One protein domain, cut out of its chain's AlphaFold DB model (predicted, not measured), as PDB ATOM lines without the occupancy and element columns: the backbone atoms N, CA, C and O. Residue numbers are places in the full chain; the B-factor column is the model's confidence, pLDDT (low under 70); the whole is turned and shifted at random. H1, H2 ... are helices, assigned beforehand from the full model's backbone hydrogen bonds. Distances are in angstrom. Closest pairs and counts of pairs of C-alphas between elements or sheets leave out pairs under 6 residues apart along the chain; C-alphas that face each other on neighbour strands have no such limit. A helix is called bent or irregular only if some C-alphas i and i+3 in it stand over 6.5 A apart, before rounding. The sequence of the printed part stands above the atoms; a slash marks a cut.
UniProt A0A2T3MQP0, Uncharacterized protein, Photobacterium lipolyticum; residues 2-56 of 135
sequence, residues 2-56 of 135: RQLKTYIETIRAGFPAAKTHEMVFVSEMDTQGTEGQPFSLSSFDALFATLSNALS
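Overview. This is residues 2 to 56 of the 135 residues of an uncharacterized protein of Photobacterium lipolyticum (UniProt A0A2T3MQP0). A knot of loops, residues 10 to 40, makes the body, with one helix at each end of it: the longer helix, H2, leads away as an arm whose residues 44 to 55, with Ser 56 after them, stick out free, and the short H1 lies at another end of the loops. The two helices do not meet, and together with the loops between them they draw a wide, open V. The printed part has 55 residues with two named helices, H1 then H2, and no named strand; its class is all helix, though under half of the residues, 23 of 55, are in named elements. It is only just loose, close to compact, with a radius of gyration of the C-alphas of 12.3 A, and flat, spanning 36 by 30 by 15 A.

Arrangement. H2, residues 41 to 55, is the longest helix, and residues 44 to 56 stand free, of which 44 to 55 belong to H2. H1, residues 2 to 9, is apart from H2. A long link of 31 residues, 10 to 40, joins them; its C-alphas lie 3 to 15 A from the mean of the C-alphas. In H1 and H2 every O i to N i+4 pair is within hydrogen-bond range.

Along the chain. H2 measures 21.0 A from C-alpha 41 at (31.146, 35.180, 43.664) to C-alpha 55 at (29.982, 14.302, 45.831). H1 measures 10.5 A from its first C-alpha, that of Arg 2 at (51.664, 22.470, 35.669), to its last, that of Glu 9. Neither helix is bent or irregular. Within the link, residues 12 to 14 and 17 to 19 are helical runs too short to bear a name.

Size, cuts and confidence. The two C-alphas farthest apart are those of Thr 20 and Ser 56, 37.6 A. Without the stretch that stands free, the body has 42 residues, spans 30 by 20 by 17 A and has a radius of gyration of 9.9 A. The printed part has no cut. Its mean pLDDT is 92.8, and no printed residue is under 70.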
ATOM      1  N   ARG A   2      51.829  22.856  37.090       92.44
ATOM      2  CA  ARG A   2      51.664  22.470  35.669       92.44
ATOM      3  C   ARG A   2      50.246  22.696  35.130       92.44
ATOM      4  O   ARG A   2      50.101  23.332  34.102       92.44
ATOM      5  N   GLN A   3      49.223  22.249  35.860       94.31
ATOM      6  CA  GLN A   3      47.816  22.390  35.455       94.31
ATOM      7  C   GLN A   3      47.380  23.853  35.319       94.31
ATOM      8  O   GLN A   3      46.752  24.205  34.330       94.31
ATOM      9  N   LEU A   4      47.767  24.716  36.267       94.25
ATOM     10  CA  LEU A   4      47.451  26.145  36.206       94.25
ATOM     11  C   LEU A   4      48.113  26.817  35.003       94.25
ATOM     12  O   LEU A   4      47.471  27.569  34.281       94.25
ATOM     13  N   LYS A   5      49.393  26.508  34.766       95.94
ATOM     14  CA  LYS A   5      50.117  26.999  33.595       95.94
ATOM     15  C   LYS A   5      49.429  26.550  32.302       95.94
ATOM     16  O   LYS A   5      49.140  27.385  31.457       95.94
ATOM     17  N   THR A   6      49.094  25.264  32.193       97.00
ATOM     18  CA  THR A   6      48.356  24.724  31.047       97.00
ATOM     19  C   THR A   6      47.021  25.433  30.861       97.00
ATOM     20  O   THR A   6      46.732  25.858  29.751       97.00
ATOM     21  N   TYR A   7      46.237  25.633  31.921       95.81
ATOM     22  CA  TYR A   7      44.983  26.384  31.861       95.81
ATOM     23  C   TYR A   7      45.181  27.803  31.307       95.81
ATOM     24  O   TYR A   7      44.468  28.206  30.391       95.81
ATOM     25  N   ILE A   8      46.179  28.534  31.816       95.81
ATOM     26  CA  ILE A   8      46.486  29.901  31.378       95.81
ATOM     27  C   ILE A   8      46.887  29.930  29.898       95.81
ATOM     28  O   ILE A   8      46.411  30.783  29.153       95.81
ATOM     29  N   GLU A   9      47.749  29.004  29.477       95.88
ATOM     30  CA  GLU A   9      48.322  28.966  28.127       95.88
ATOM     31  C   GLU A   9      47.373  28.391  27.067       95.88
ATOM     32  O   GLU A   9      47.578  28.636  25.882       95.88
ATOM     33  N   THR A  10      46.348  27.632  27.469       95.19
ATOM     34  CA  THR A  10      45.440  26.944  26.534       95.19
ATOM     35  C   THR A  10      44.019  27.492  26.606       95.19
ATOM     36  O   THR A  10      43.564  28.130  25.662       95.19
ATOM     37  N   ILE A  11      43.332  27.286  27.729       94.50
ATOM     38  CA  ILE A  11      41.913  27.610  27.897       94.50
ATOM     39  C   ILE A  11      41.732  29.120  28.068       94.50
ATOM     40  O   ILE A  11      41.107  29.769  27.233       94.50
ATOM     41  N   ARG A  12      42.351  29.716  29.098       95.81
ATOM     42  CA  ARG A  12      42.207  31.150  29.408       95.81
ATOM     43  C   ARG A  12      42.638  32.038  28.236       95.81
ATOM     44  O   ARG A  12      42.024  33.071  27.986       95.81
ATOM     45  N   ALA A  13      43.700  31.647  27.526       95.44
ATOM     46  CA  ALA A  13      44.240  32.385  26.383       95.44
ATOM     47  C   ALA A  13      43.254  32.511  25.206       95.44
ATOM     48  O   ALA A  13      43.386  33.450  24.411       95.44
ATOM     49  N   GLY A  14      42.282  31.596  25.109       94.69
ATOM     50  CA  GLY A  14      41.240  31.598  24.086       94.69
ATOM     51  C   GLY A  14      40.239  32.744  24.224       94.69
ATOM     52  O   GLY A  14      39.641  33.137  23.228       94.69
ATOM     53  N   PHE A  15      40.111  33.339  25.412       95.50
ATOM     54  CA  PHE A  15      39.135  34.393  25.672       95.50
ATOM     55  C   PHE A  15      39.747  35.790  25.486       95.50
ATOM     56  O   PHE A  15      40.644  36.175  26.246       95.50
ATOM     57  N   PRO A  16      39.275  36.608  24.522       94.19
ATOM     58  CA  PRO A  16      39.807  37.954  24.309       94.19
ATOM     59  C   PRO A  16      39.666  38.858  25.539       94.19
ATOM     60  O   PRO A  16      40.609  39.571  25.882       94.19
ATOM     61  N   ALA A  17      38.528  38.781  26.238       94.50
ATOM     62  CA  ALA A  17      38.269  39.552  27.453       94.50
ATOM     63  C   ALA A  17      39.243  39.215  28.594       94.50
ATOM     64  O   ALA A  17      39.638  40.108  29.335       94.50
ATOM     65  N   ALA A  18      39.760  37.985  28.664       95.69
ATOM     66  CA  ALA A  18      40.720  37.599  29.699       95.69
ATOM     67  C   ALA A  18      42.065  38.343  29.578       95.69
ATOM     68  O   ALA A  18      42.878  38.334  30.504       95.69
ATOM     69  N   LYS A  19      42.349  38.975  28.432       94.12
ATOM     70  CA  LYS A  19      43.574  39.762  28.210       94.12
ATOM     71  C   LYS A  19      43.476  41.183  28.769       94.12
ATOM     72  O   LYS A  19      44.492  41.868  28.822       94.12
ATOM     73  N   THR A  20      42.287  41.632  29.175       95.62
ATOM     74  CA  THR A  20      42.064  42.999  29.671       95.62
ATOM     75  C   THR A  20      42.245  43.126  31.184       95.62
ATOM     76  O   THR A  20      42.226  44.239  31.706       95.62
ATOM     77  N   HIS A  21      42.452  42.013  31.895       95.50
ATOM     78  CA  HIS A  21      42.606  41.988  33.347       95.50
ATOM     79  C   HIS A  21      43.588  40.902  33.817       95.50
ATOM     80  O   HIS A  21      43.860  39.917  33.126       95.50
ATOM     81  N   GLU A  22      44.065  41.037  35.054       94.25
ATOM     82  CA  GLU A  22      45.063  40.143  35.665       94.25
ATOM     83  C   GLU A  22      44.477  38.874  36.311       94.25
ATOM     84  O   GLU A  22      45.208  37.937  36.628       94.25
ATOM     85  N   MET A  23      43.152  38.809  36.485       94.88
ATOM     86  CA  MET A  23      42.493  37.687  37.166       94.88
ATOM     87  C   MET A  23      42.734  36.362  36.438       94.88
ATOM     88  O   MET A  23      42.502  36.250  35.234       94.88
ATOM     89  N   VAL A  24      43.194  35.351  37.173       93.75
ATOM     90  CA  VAL A  24      43.583  34.058  36.595       93.75
ATOM     91  C   VAL A  24      42.368  33.285  36.094       93.75
ATOM     92  O   VAL A  24      42.367  32.869  34.943       93.75
ATOM     93  N   PHE A  25      41.335  33.125  36.920       93.62
ATOM     94  CA  PHE A  25      40.124  32.393  36.547       93.62
ATOM     95  C   PHE A  25      39.092  33.320  35.909       93.62
ATOM     96  O   PHE A  25      38.808  34.402  36.433       93.62
ATOM     97  N   VAL A  26      38.524  32.869  34.793       94.25
ATOM     98  CA  VAL A  26      37.522  33.604  34.013       94.25
ATOM     99  C   VAL A  26      36.265  32.772  33.808       94.25
ATOM    100  O   VAL A  26      36.306  31.549  33.920       94.25
ATOM    101  N   SER A  27      35.140  33.426  33.523       93.38
ATOM    102  CA  SER A  27      33.931  32.725  33.088       93.38
ATOM    103  C   SER A  27      34.160  32.125  31.705       93.38
ATOM    104  O   SER A  27      34.428  32.847  30.752       93.38
ATOM    105  N   GLU A  28      34.040  30.808  31.595       90.56
ATOM    106  CA  GLU A  28      34.150  30.085  30.317       90.56
ATOM    107  C   GLU A  28      32.794  29.917  29.623       90.56
ATOM    108  O   GLU A  28      32.728  29.518  28.468       90.56
ATOM    109  N   MET A  29      31.706  30.207  30.339       85.06
ATOM    110  CA  MET A  29      30.348  30.127  29.815       85.06
ATOM    111  C   MET A  29      29.865  31.520  29.431       85.06
ATOM    112  O   MET A  29      29.939  32.447  30.245       85.06
ATOM    113  N   ASP A  30      29.305  31.640  28.230       81.00
ATOM    114  CA  ASP A  30      28.659  32.863  27.766       81.00
ATOM    115  C   ASP A  30      27.155  32.858  28.080       81.00
ATOM    116  O   ASP A  30      26.310  32.610  27.223       81.00
ATOM    117  N   THR A  31      26.797  33.065  29.349       75.69
ATOM    118  CA  THR A  31      25.382  33.152  29.752       75.69
ATOM    119  C   THR A  31      24.816  34.566  29.631       75.69
ATOM    120  O   THR A  31      23.613  34.719  29.419       75.69
ATOM    121  N   GLN A  32      25.655  35.600  29.777       81.81
ATOM    122  CA  GLN A  32      25.254  37.016  29.754       81.81
ATOM    123  C   GLN A  32      26.320  37.936  29.123       81.81
ATOM    124  O   GLN A  32      26.509  39.061  29.581       81.81
ATOM    125  N   GLY A  33      27.066  37.483  28.111       85.12
ATOM    126  CA  GLY A  33      28.191  38.255  27.565       85.12
ATOM    127  C   GLY A  33      29.385  38.316  28.523       85.12
ATOM    128  O   GLY A  33      30.194  39.240  28.459       85.12
ATOM    129  N   THR A  34      29.461  37.378  29.469       90.25
ATOM    130  CA  THR A  34      30.463  37.345  30.544       90.25
ATOM    131  C   THR A  34      31.663  36.472  30.206       90.25
ATOM    132  O   THR A  34      32.574  36.355  31.023       90.25
ATOM    133  N   GLU A  35      31.691  35.863  29.024       92.50
ATOM    134  CA  GLU A  35      32.795  35.013  28.598       92.50
ATOM    135  C   GLU A  35      34.137  35.763  28.669       92.50
ATOM    136  O   GLU A  35      34.290  36.899  28.211       92.50
ATOM    137  N   GLY A  36      35.123  35.143  29.312       93.94
ATOM    138  CA  GLY A  36      36.437  35.726  29.540       93.94
ATOM    139  C   GLY A  36      36.499  36.818  30.608       93.94
ATOM    140  O   GLY A  36      37.597  37.306  30.852       93.94
ATOM    141  N   GLN A  37      35.387  37.198  31.247       94.75
ATOM    142  CA  GLN A  37      35.387  38.131  32.382       94.75
ATOM    143  C   GLN A  37      35.838  37.441  33.677       94.75
ATOM    144  O   GLN A  37      35.743  36.212  33.779       94.75
ATOM    145  N   PRO A  38      36.277  38.200  34.702       94.69
ATOM    146  CA  PRO A  38      36.637  37.633  35.993       94.69
ATOM    147  C   PRO A  38      35.519  36.782  36.589       94.69
ATOM    148  O   PRO A  38      34.343  37.153  36.563       94.69
ATOM    149  N   PHE A  39      35.902  35.648  37.166       90.25
ATOM    150  CA  PHE A  39      34.963  34.757  37.833       90.25
ATOM    151  C   PHE A  39      34.293  35.463  39.024       90.25
ATOM    152  O   PHE A  39      34.972  36.023  39.888       90.25
ATOM    153  N   SER A  40      32.961  35.458  39.070       89.50
ATOM    154  CA  SER A  40      32.192  36.158  40.103       89.50
ATOM    155  C   SER A  40      31.983  35.292  41.354       89.50
ATOM    156  O   SER A  40      32.164  34.072  41.330       89.50
ATOM    157  N   LEU A  41      31.541  35.914  42.454       89.38
ATOM    158  CA  LEU A  41      31.146  35.180  43.664       89.38
ATOM    159  C   LEU A  41      29.970  34.226  43.406       89.38
ATOM    160  O   LEU A  41      30.005  33.091  43.868       89.38
ATOM    161  N   SER A  42      28.978  34.629  42.608       88.69
ATOM    162  CA  SER A  42      27.849  33.753  42.270       88.69
ATOM    163  C   SER A  42      28.276  32.557  41.413       88.69
ATOM    164  O   SER A  42      27.751  31.457  41.587       88.69
ATOM    165  N   SER A  43      29.267  32.732  40.532       88.69
ATOM    166  CA  SER A  43      29.882  31.624  39.793       88.69
ATOM    167  C   SER A  43      30.636  30.670  40.725       88.69
ATOM    168  O   SER A  43      30.566  29.454  40.537       88.69
ATOM    169  N   PHE A  44      31.303  31.185  41.766       88.56
ATOM    170  CA  PHE A  44      31.897  30.353  42.820       88.56
ATOM    171  C   PHE A  44      30.837  29.564  43.591       88.56
ATOM    172  O   PHE A  44      31.003  28.359  43.776       88.56
ATOM    173  N   ASP A  45      29.731  30.188  43.989       90.62
ATOM    174  CA  ASP A  45      28.649  29.486  44.687       90.62
ATOM    175  C   ASP A  45      28.054  28.364  43.821       90.62
ATOM    176  O   ASP A  45      27.864  27.240  44.292       90.62
ATOM    177  N   ALA A  46      27.837  28.626  42.527       91.19
ATOM    178  CA  ALA A  46      27.356  27.628  41.572       91.19
ATOM    179  C   ALA A  46      28.343  26.459  41.384       91.19
ATOM    180  O   ALA A  46      27.928  25.296  41.309       91.19
ATOM    181  N   LEU A  47      29.650  26.742  41.354       92.12
ATOM    182  CA  LEU A  47      30.699  25.722  41.308       92.12
ATOM    183  C   LEU A  47      30.618  24.797  42.531       92.12
ATOM    184  O   LEU A  47      30.590  23.575  42.383       92.12
ATOM    185  N   PHE A  48      30.534  25.360  43.739       94.38
ATOM    186  CA  PHE A  48      30.450  24.567  44.968       94.38
ATOM    187  C   PHE A  48      29.126  23.813  45.102       94.38
ATOM    188  O   PHE A  48      29.126  22.694  45.616       94.38
ATOM    189  N   ALA A  49      28.017  24.360  44.600       94.88
ATOM    190  CA  ALA A  49      26.752  23.634  44.509       94.88
ATOM    191  C   ALA A  49      26.875  22.411  43.584       94.88
ATOM    192  O   ALA A  49      26.483  21.305  43.957       94.88
ATOM    193  N   THR A  50      27.496  22.587  42.413       95.25
ATOM    194  CA  THR A  50      27.734  21.504  41.446       95.25
ATOM    195  C   THR A  50      28.609  20.405  42.046       95.25
ATOM    196  O   THR A  50      28.254  19.228  41.990       95.25
ATOM    197  N   LEU A  51      29.721  20.782  42.679       95.31
ATOM    198  CA  LEU A  51      30.607  19.834  43.353       95.31
ATOM    199  C   LEU A  51      29.909  19.123  44.516       95.31
ATOM    200  O   LEU A  51      30.053  17.912  44.659       95.31
ATOM    201  N   SER A  52      29.127  19.849  45.319       96.62
ATOM    202  CA  SER A  52      28.390  19.257  46.440       96.62
ATOM    203  C   SER A  52      27.412  18.182  45.973       96.62
ATOM    204  O   SER A  52      27.329  17.114  46.576       96.62
ATOM    205  N   ASN A  53      26.708  18.446  44.869       97.12
ATOM    206  CA  ASN A  53      25.787  17.488  44.267       97.12
ATOM    207  C   ASN A  53      26.532  16.260  43.731       97.12
ATOM    208  O   ASN A  53      26.133  15.134  44.013       97.12
ATOM    209  N   ALA A  54      27.639  16.466  43.010       97.31
ATOM    210  CA  ALA A  54      28.442  15.375  42.460       97.31
ATOM    211  C   ALA A  54      29.034  14.463  43.552       97.31
ATOM    212  O   ALA A  54      29.121  13.253  43.366       97.31
ATOM    213  N   LEU A  55      29.412  15.035  44.697       95.81
ATOM    214  CA  LEU A  55      29.982  14.302  45.831       95.81
ATOM    215  C   LEU A  55      28.926  13.747  46.797       95.81
ATOM    216  O   LEU A  55      29.286  13.024  47.723       95.81
ATOM    217  N   SER A  56      27.645  14.100  46.628       96.44
ATOM    218  CA  SER A  56      26.587  13.839  47.620       96.44
ATOM    219  C   SER A  56      26.958  14.313  49.035       96.44
ATOM    220  O   SER A  56      26.558  13.723  50.037       96.44
TER     221      SER A  56